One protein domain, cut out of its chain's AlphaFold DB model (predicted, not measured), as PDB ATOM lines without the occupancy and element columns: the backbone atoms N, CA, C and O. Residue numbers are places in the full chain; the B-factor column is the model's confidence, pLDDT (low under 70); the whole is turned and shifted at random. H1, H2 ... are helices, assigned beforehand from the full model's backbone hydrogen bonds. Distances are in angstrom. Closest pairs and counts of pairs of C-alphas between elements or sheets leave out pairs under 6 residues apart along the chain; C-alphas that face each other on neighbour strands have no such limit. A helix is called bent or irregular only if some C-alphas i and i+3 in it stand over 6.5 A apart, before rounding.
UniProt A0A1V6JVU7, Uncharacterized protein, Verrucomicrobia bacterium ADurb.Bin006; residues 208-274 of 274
ATOM      1  N   PRO A 208     312.112 214.660 169.170       94.31
ATOM      2  CA  PRO A 208     310.824 213.991 169.327       94.31
ATOM      3  C   PRO A 208     310.838 213.020 170.519       94.31
ATOM      4  O   PRO A 208     311.812 212.296 170.726       94.31
ATOM      5  N   HIS A 209     309.721 212.943 171.242       94.75
ATOM      6  CA  HIS A 209     309.532 212.090 172.420       94.75
ATOM      7  C   HIS A 209     308.350 211.149 172.234       94.75
ATOM      8  O   HIS A 209     307.240 211.588 171.939       94.75
ATOM      9  N   ILE A 210     308.555 209.845 172.425       91.31
ATOM     10  CA  ILE A 210     307.503 208.846 172.176       91.31
ATOM     11  C   ILE A 210     306.232 209.100 173.009       91.31
ATOM     12  O   ILE A 210     305.125 208.942 172.491       91.31
ATOM     13  N   ASP A 211     306.394 209.575 174.246       93.38
ATOM     14  CA  ASP A 211     305.302 209.794 175.203       93.38
ATOM     15  C   ASP A 211     304.437 211.026 174.886       93.38
ATOM     16  O   ASP A 211     303.273 211.089 175.282       93.38
ATOM     17  N   ASP A 212     304.952 211.967 174.095       96.06
ATOM     18  CA  ASP A 212     304.227 213.188 173.717       96.06
ATOM     19  C   ASP A 212     303.233 212.940 172.567       96.06
ATOM     20  O   ASP A 212     302.331 213.736 172.284       96.06
ATOM     21  N   GLY A 213     303.365 211.793 171.898       95.62
ATOM     22  CA  GLY A 213     302.549 211.420 170.755       95.62
ATOM     23  C   GLY A 213     302.796 212.288 169.515       95.62
ATOM     24  O   GLY A 213     303.513 213.287 169.509       95.62
ATOM     25  N   VAL A 214     302.181 211.893 168.397       97.56
ATOM     26  CA  VAL A 214     302.526 212.447 167.071       97.56
ATOM     27  C   VAL A 214     302.242 213.950 166.954       97.56
ATOM     28  O   VAL A 214     303.015 214.669 166.331       97.56
ATOM     29  N   LEU A 215     301.134 214.442 167.524       98.19
ATOM     30  CA  LEU A 215     300.737 215.845 167.347       98.19
ATOM     31  C   LEU A 215     301.644 216.810 168.120       98.19
ATOM     32  O   LEU A 215     302.014 217.837 167.559       98.19
ATOM     33  N   LEU A 216     302.001 216.493 169.369       98.25
ATOM     34  CA  LEU A 216     302.870 217.366 170.161       98.25
ATOM     35  C   LEU A 216     304.305 217.334 169.632       98.25
ATOM     36  O   LEU A 216     304.913 218.390 169.533       98.25
ATOM     37  N   ASN A 217     304.804 216.184 169.160       97.94
ATOM     38  CA  ASN A 217     306.096 216.140 168.462       97.94
ATOM     39  C   ASN A 217     306.096 216.945 167.157       97.94
ATOM     40  O   ASN A 217     307.078 217.594 166.827       97.94
ATOM     41  N   ALA A 218     304.992 216.963 166.412       98.31
ATOM     42  CA  ALA A 218     304.899 217.775 165.201       98.31
ATOM     43  C   ALA A 218     304.729 219.284 165.488       98.31
ATOM     44  O   ALA A 218     304.960 220.105 164.601       98.31
ATOM     45  N   ALA A 219     304.315 219.671 166.700       98.50
ATOM     46  CA  ALA A 219     303.975 221.052 167.033       98.50
ATOM     47  C   ALA A 219     305.159 222.034 166.926       98.50
ATOM     48  O   ALA A 219     304.994 223.055 166.256       98.50
ATOM     49  N   PRO A 220     306.371 221.750 167.447       98.31
ATOM     50  CA  PRO A 220     307.536 222.621 167.243       98.31
ATOM     51  C   PRO A 220     307.914 222.847 165.773       98.31
ATOM     52  O   PRO A 220     308.556 223.847 165.441       98.31
ATOM     53  N   LEU A 221     307.493 221.939 164.886       98.50
ATOM     54  CA  LEU A 221     307.731 221.982 163.443       98.50
ATOM     55  C   LEU A 221     306.595 222.670 162.666       98.50
ATOM     56  O   LEU A 221     306.575 222.611 161.437       98.50
ATOM     57  N   HIS A 222     305.638 223.323 163.337       98.50
ATOM     58  CA  HIS A 222     304.421 223.849 162.704       98.50
ATOM     59  C   HIS A 222     304.667 224.814 161.527       98.50
ATOM     60  O   HIS A 222     303.810 224.943 160.650       98.50
ATOM     61  N   SER A 223     305.799 225.529 161.497       98.12
ATOM     62  CA  SER A 223     306.178 226.403 160.375       98.12
ATOM     63  C   SER A 223     306.519 225.610 159.111       98.12
ATOM     64  O   SER A 223     306.179 226.049 158.016       98.12
ATOM     65  N   LEU A 224     307.082 224.409 159.272       98.69
ATOM     66  CA  LEU A 224     307.411 223.472 158.196       98.69
ATOM     67  C   LEU A 224     306.224 222.578 157.805       98.69
ATOM     68  O   LEU A 224     306.322 221.811 156.853       98.69
ATOM     69  N   LEU A 225     305.102 222.643 158.529       98.44
ATOM     70  CA  LEU A 225     303.919 221.795 158.326       98.44
ATOM     71  C   LEU A 225     302.664 222.609 157.940       98.44
ATOM     72  O   LEU A 225     301.593 222.431 158.528       98.44
ATOM     73  N   PRO A 226     302.715 223.477 156.909       97.50
ATOM     74  CA  PRO A 226     301.598 224.356 156.551       97.50
ATOM     75  C   PRO A 226     300.356 223.604 156.026       97.50
ATOM     76  O   PRO A 226     299.291 224.202 155.845       97.50
ATOM     77  N   SER A 227     300.457 222.301 155.739       96.94
ATOM     78  CA  SER A 227     299.322 221.430 155.379       96.94
ATOM     79  C   SER A 227     298.722 220.659 156.560       96.94
ATOM     80  O   SER A 227     297.757 219.912 156.367       96.94
ATOM     81  N   TRP A 228     299.230 220.894 157.774       97.50
ATOM     82  CA  TRP A 228     298.698 220.359 159.025       97.50
ATOM     83  C   TRP A 228     298.481 221.474 160.073       97.50
ATOM     84  O   TRP A 228     299.240 221.573 161.039       97.50
ATOM     85  N   PRO A 229     297.457 222.338 159.906       96.06
ATOM     86  CA  PRO A 229     297.233 223.516 160.756       96.06
ATOM     87  C   PRO A 229     297.116 223.233 162.260       96.06
ATOM     88  O   PRO A 229     297.454 224.090 163.075       96.06
ATOM     89  N   GLU A 230     296.664 222.039 162.641       97.88
ATOM     90  CA  GLU A 230     296.549 221.612 164.035       97.88
ATOM     91  C   GLU A 230     297.894 221.612 164.775       97.88
ATOM     92  O   GLU A 230     297.902 221.794 165.988       97.88
ATOM     93  N   THR A 231     299.025 221.480 164.073       98.50
ATOM     94  CA  THR A 231     300.368 221.583 164.679       98.50
ATOM     95  C   THR A 231     300.630 222.970 165.257       98.50
ATOM     96  O   THR A 231     301.137 223.088 166.367       98.50
ATOM     97  N   ARG A 232     300.204 224.034 164.560       98.50
ATOM     98  CA  ARG A 232     300.307 225.417 165.055       98.50
ATOM     99  C   ARG A 232     299.438 225.625 166.287       98.50
ATOM    100  O   ARG A 232     299.859 226.302 167.214       98.50
ATOM    101  N   LYS A 233     298.233 225.053 166.290       98.44
ATOM    102  CA  LYS A 233     297.343 225.127 167.450       98.44
ATOM    103  C   LYS A 233     297.956 224.404 168.655       98.44
ATOM    104  O   LYS A 233     298.032 224.992 169.723       98.44
ATOM    105  N   ALA A 234     298.460 223.187 168.461       98.50
ATOM    106  CA  ALA A 234     299.135 222.433 169.515       98.50
ATOM    107  C   ALA A 234     300.379 223.165 170.051       98.50
ATOM    108  O   ALA A 234     300.642 223.130 171.248       98.50
ATOM    109  N   TRP A 235     301.115 223.877 169.189       98.50
ATOM    110  CA  TRP A 235     302.235 224.723 169.606       98.50
ATOM    111  C   TRP A 235     301.787 225.881 170.510       98.50
ATOM    112  O   TRP A 235     302.407 226.132 171.537       98.50
ATOM    113  N   GLN A 236     300.674 226.539 170.179       98.56
ATOM    114  CA  GLN A 236     300.095 227.605 171.010       98.56
ATOM    115  C   GLN A 236     299.588 227.084 172.364       98.56
ATOM    116  O   GLN A 236     299.727 227.759 173.377       98.56
ATOM    117  N   GLU A 237     299.015 225.880 172.394       98.56
ATOM    118  CA  GLU A 237     298.572 225.218 173.630       98.56
ATOM    119  C   GLU A 237     299.777 224.793 174.503       98.56
ATOM    120  O   GLU A 237     299.752 224.941 175.725       98.56
ATOM    121  N   LEU A 238     300.882 224.348 173.887       98.31
ATOM    122  CA  LEU A 238     302.169 224.122 174.562       98.31
ATOM    123  C   LEU A 238     302.734 225.421 175.169       98.31
ATOM    124  O   LEU A 238     303.146 225.426 176.329       98.31
ATOM    125  N   GLU A 239     302.707 226.524 174.412       97.94
ATOM    126  CA  GLU A 239     303.104 227.865 174.872       97.94
ATOM    127  C   GLU A 239     302.254 228.348 176.057       97.94
ATOM    128  O   GLU A 239     302.783 228.935 177.004       97.94
ATOM    129  N   ALA A 240     300.945 228.084 176.019       98.06
ATOM    130  CA  ALA A 240     299.996 228.458 177.067       98.06
ATOM    131  C   ALA A 240     300.112 227.596 178.336       98.06
ATOM    132  O   ALA A 240     299.664 228.015 179.404       98.06
ATOM    133  N   GLY A 241     300.742 226.421 178.237       97.38
ATOM    134  CA  GLY A 241     300.940 225.498 179.352       97.38
ATOM    135  C   GLY A 241     299.889 224.414 179.516       97.38
ATOM    136  O   GLY A 241     299.875 223.719 180.532       97.38
ATOM    137  N   ASP A 242     299.049 224.213 178.505       97.50
ATOM    138  CA  ASP A 242     298.000 223.190 178.524       97.50
ATOM    139  C   ASP A 242     298.584 221.761 178.536       97.50
ATOM    140  O   ASP A 242     297.914 220.797 178.915       97.50
ATOM    141  N   TYR A 243     299.859 221.627 178.156       97.19
ATOM    142  CA  TYR A 243     300.583 220.364 178.015       97.19
ATOM    143  C   TYR A 243     301.858 220.298 178.866       97.19
ATOM    144  O   TYR A 243     302.842 219.698 178.453       97.19
ATOM    145  N   ASP A 244     301.859 220.857 180.077       97.44
ATOM    146  CA  ASP A 244     303.046 220.845 180.955       97.44
ATOM    147  C   ASP A 244     303.510 219.459 181.413       97.44
ATOM    148  O   ASP A 244     304.588 219.330 181.982       97.44
ATOM    149  N   TRP A 245     302.737 218.410 181.147       96.44
ATOM    150  CA  TRP A 245     303.181 217.027 181.312       96.44
ATOM    151  C   TRP A 245     304.098 216.541 180.175       96.44
ATOM    152  O   TRP A 245     304.791 215.549 180.367       96.44
ATOM    153  N   ALA A 246     304.092 217.199 179.011       97.69
ATOM    154  CA  ALA A 246     304.811 216.766 177.815       97.69
ATOM    155  C   ALA A 246     306.298 217.139 177.872       97.69
ATOM    156  O   ALA A 246     306.661 218.220 178.350       97.69
ATOM    157  N   GLN A 247     307.157 216.282 177.326       97.38
ATOM    158  CA  GLN A 247     308.599 216.524 177.250       97.38
ATOM    159  C   GLN A 247     308.927 217.738 176.372       97.38
ATOM    160  O   GLN A 247     309.757 218.557 176.763       97.38
ATOM    161  N   GLN A 248     308.198 217.952 175.270       97.38
ATOM    162  CA  GLN A 248     308.297 219.176 174.468       97.38
ATOM    163  C   GLN A 248     308.121 220.430 175.343       97.38
ATOM    164  O   GLN A 248     308.895 221.377 175.237       97.38
ATOM    165  N   ALA A 249     307.142 220.452 176.258       97.81
ATOM    166  CA  ALA A 249     306.942 221.611 177.130       97.81
ATOM    167  C   ALA A 249     308.150 221.852 178.052       97.81
ATOM    168  O   ALA A 249     308.535 223.003 178.267       97.81
ATOM    169  N   MET A 250     308.761 220.781 178.573       97.31
ATOM    170  CA  MET A 250     309.965 220.857 179.407       97.31
ATOM    171  C   MET A 250     311.177 221.375 178.625       97.31
ATOM    172  O   MET A 250     311.938 222.175 179.166       97.31
ATOM    173  N   GLU A 251     311.354 220.965 177.367       95.94
ATOM    174  CA  GLU A 251     312.463 221.436 176.528       95.94
ATOM    175  C   GLU A 251     312.363 222.937 176.227       95.94
ATOM    176  O   GLU A 251     313.356 223.659 176.335       95.94
ATOM    177  N   TYR A 252     311.163 223.426 175.895       96.44
ATOM    178  CA  TYR A 252     310.965 224.819 175.484       96.44
ATOM    179  C   TYR A 252     310.722 225.790 176.651       96.44
ATOM    180  O   TYR A 252     311.116 226.955 176.565       96.44
ATOM    181  N   TRP A 253     310.113 225.342 177.758       97.69
ATOM    182  CA  TRP A 253     309.816 226.179 178.932       97.69
ATOM    183  C   TRP A 253     310.175 225.494 180.264       97.69
ATOM    184  O   TRP A 253     309.315 225.366 181.145       97.69
ATOM    185  N   PRO A 254     311.448 225.114 180.484       97.38
ATOM    186  CA  PRO A 254     311.850 224.293 181.628       97.38
ATOM    187  C   PRO A 254     311.506 224.926 182.979       97.38
ATOM    188  O   PRO A 254     311.035 224.247 183.885       97.38
ATOM    189  N   GLU A 255     311.700 226.236 183.136       97.75
ATOM    190  CA  GLU A 255     311.435 226.917 184.411       97.75
ATOM    191  C   GLU A 255     309.940 226.946 184.756       97.75
ATOM    192  O   GLU A 255     309.557 226.735 185.909       97.75
ATOM    193  N   ARG A 256     309.088 227.127 183.741       97.38
ATOM    194  CA  ARG A 256     307.627 227.106 183.870       97.38
ATOM    195  C   ARG A 256     307.145 225.710 184.267       97.38
ATOM    196  O   ARG A 256     306.435 225.564 185.262       97.38
ATOM    197  N   VAL A 257     307.608 224.686 183.551       97.88
ATOM    198  CA  VAL A 257     307.225 223.291 183.798       97.88
ATOM    199  C   VAL A 257     307.724 222.801 185.160       97.88
ATOM    200  O   VAL A 257     306.955 222.216 185.924       97.88
ATOM    201  N   LYS A 258     308.975 223.099 185.541       97.62
ATOM    202  CA  LYS A 258     309.508 222.761 186.875       97.62
ATOM    203  C   LYS A 258     308.705 223.416 187.997       97.62
ATOM    204  O   LYS A 258     308.491 222.788 189.032       97.62
ATOM    205  N   ALA A 259     308.254 224.660 187.818       97.06
ATOM    206  CA  ALA A 259     307.383 225.316 188.788       97.06
ATOM    207  C   ALA A 259     306.031 224.593 188.904       97.06
ATOM    208  O   ALA A 259     305.599 224.306 190.021       97.06
ATOM    209  N   ALA A 260     305.416 224.218 187.778       95.94
ATOM    210  CA  ALA A 260     304.160 223.468 187.756       95.94
ATOM    211  C   ALA A 260     304.281 222.080 188.422       95.94
ATOM    212  O   ALA A 260     303.380 221.663 189.154       95.94
ATOM    213  N   CYS A 261     305.420 221.396 188.256       96.56
ATOM    214  CA  CYS A 261     305.703 220.105 188.897       96.56
ATOM    215  C   CYS A 261     305.682 220.175 190.432       96.56
ATOM    216  O   CYS A 261     305.290 219.208 191.081       96.56
ATOM    217  N   ARG A 262     306.045 221.316 191.036       95.88
ATOM    218  CA  ARG A 262     306.024 221.478 192.505       95.88
ATOM    219  C   ARG A 262     304.617 221.373 193.090       95.88
ATOM    220  O   ARG A 262     304.463 220.984 194.243       95.88
ATOM    221  N   THR A 263     303.602 221.744 192.311       94.81
ATOM    222  CA  THR A 263     302.196 221.756 192.742       94.81
ATOM    223  C   THR A 263     301.362 220.650 192.103       94.81
ATOM    224  O   THR A 263     300.291 220.330 192.612       94.81
ATOM    225  N   ASN A 264     301.831 220.049 191.005       95.50
ATOM    226  CA  ASN A 264     301.138 218.983 190.290       95.50
ATOM    227  C   ASN A 264     301.987 217.703 190.254       95.50
ATOM    228  O   ASN A 264     302.935 217.577 189.478       95.50
ATOM    229  N   LYS A 265     301.588 216.716 191.065       93.38
ATOM    230  CA  LYS A 265     302.278 215.425 191.179       93.38
ATOM    231  C   LYS A 265     302.301 214.639 189.865       93.38
ATOM    232  O   LYS A 265     303.283 213.960 189.595       93.38
ATOM    233  N   SER A 266     301.255 214.724 189.043       92.94
ATOM    234  CA  SER A 266     301.223 214.033 187.748       92.94
ATOM    235  C   SER A 266     302.271 214.593 186.790       92.94
ATOM    236  O   SER A 266     302.927 213.817 186.103       92.94
ATOM    237  N   PHE A 267     302.482 215.913 186.790       94.38
ATOM    238  CA  PHE A 267     303.546 216.536 185.998       94.38
ATOM    239  C   PHE A 267     304.923 216.139 186.529       94.38
ATOM    240  O   PHE A 267     305.780 215.730 185.755       94.38
ATOM    241  N   ALA A 268     305.113 216.162 187.853       92.94
ATOM    242  CA  ALA A 268     306.365 215.714 188.455       92.94
ATOM    243  C   ALA A 268     306.701 214.261 188.075       92.94
ATOM    244  O   ALA A 268     307.840 213.978 187.725       92.94
ATOM    245  N   ILE A 269     305.715 213.354 188.078       93.94
ATOM    246  CA  ILE A 269     305.907 211.957 187.657       93.94
ATOM    247  C   ILE A 269     306.281 211.876 186.174       93.94
ATOM    248  O   ILE A 269     307.235 211.178 185.844       93.94
ATOM    249  N   ALA A 270     305.572 212.598 185.298       92.75
ATOM    250  CA  ALA A 270     305.847 212.605 183.858       92.75
ATOM    251  C   ALA A 270     307.282 213.057 183.532       92.75
ATOM    252  O   ALA A 270     307.883 212.561 182.586       92.75
ATOM    253  N   HIS A 271     307.849 213.941 184.358       95.00
ATOM    254  CA  HIS A 271     309.209 214.469 184.206       95.00
ATOM    255  C   HIS A 271     310.268 213.782 185.078       95.00
ATOM    256  O   HIS A 271     311.423 214.204 185.078       95.00
ATOM    257  N   GLY A 272     309.906 212.755 185.854       92.75
ATOM    258  CA  GLY A 272     310.839 212.077 186.765       92.75
ATOM    259  C   GLY A 272     311.342 212.948 187.929       92.75
ATOM    260  O   GLY A 272     312.446 212.740 188.421       92.75
ATOM    261  N   LEU A 273     310.546 213.933 188.358       91.38
ATOM    262  CA  LEU A 273     310.847 214.897 189.429       91.38
ATOM    263  C   LEU A 273     310.054 214.644 190.730       91.38
ATOM    264  O   LEU A 273     310.046 215.506 191.610       91.38
ATOM    265  N   ALA A 274     309.327 213.524 190.811       80.94
ATOM    266  CA  ALA A 274     308.434 213.175 191.922       80.94
ATOM    267  C   ALA A 274     309.136 212.507 193.113       80.94
ATOM    268  O   ALA A 274     310.168 211.834 192.903       80.94
TER     269      ALA A 274
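This is residues 208 to 274 of the 274 residues of an uncharacterized protein of Verrucomicrobia bacterium ADurb.Bin006 (UniProt A0A1V6JVU7). The model is an elongated chain of five helices: at one end H1 and H2 make a corner, about perpendicular to each other, short H3 lies near the middle and touches both, and at the other end H4 leads on from H3 and H5 folds back from H4 at a corner. The printed part has 67 residues with five named helices, H1 to H5 in chain order, and no named strand; its class is all helix. It is compact, with a radius of gyration of the C-alphas of 12.0 A, and spans 38 by 21 by 14 A.

H1, residues 210 to 221, begins at C-alpha 210 (307.503, 208.846, 172.176) and is 15.8 A long. It is irregular: C-alphas 211 and 214 are 9.0 A apart. H2, residues 230 to 240, is 15.1 A long. H3 has residues 247 to 252, and H4, residues 254 to 263, is 14.9 A long. H5, residues 265 to 270, ends at C-alpha 270 (305.847, 212.605, 183.858).

H3 is the hub, touching H1, H2 and H4. H1 and H3 run the same way at a shallow tilt of 34 degrees, only just short of steep; their closest C-alphas, Asp 212 and Gln 247, are 6.5 A apart. H1 touches H2 about perpendicular, at 80 degrees, with the C-alphas of Ala 219 and Thr 231 closest at 4.3 A. H2 and H3 only just touch, with 3 pairs of C-alphas within 8 A, Leu 238 and Ala 249 closest at 6.0 A. H3 and H4 only just touch, and only at the corner, with the C-alphas of Met 250 and Val 257 closest at 5.7 A. H4 and H5 touch only at the corner, at a steep tilt of 42 degrees, opposite ways; the C-alphas of Cys 261 and Ala 268 are closest at 4.5 A. H2 and H5 are apart. Every O i to N i+4 pair is within hydrogen-bond range in H2, H3 and H5; in H4 5 of 6 are, and in H1 3 of 8, beside 4 of 9 O i to N i+3 pairs.

The farthest C-alphas, Ser 227 and Ala 274, are 38.6 A apart. The printed part has no cut and no long link, and no printed residue is under 70.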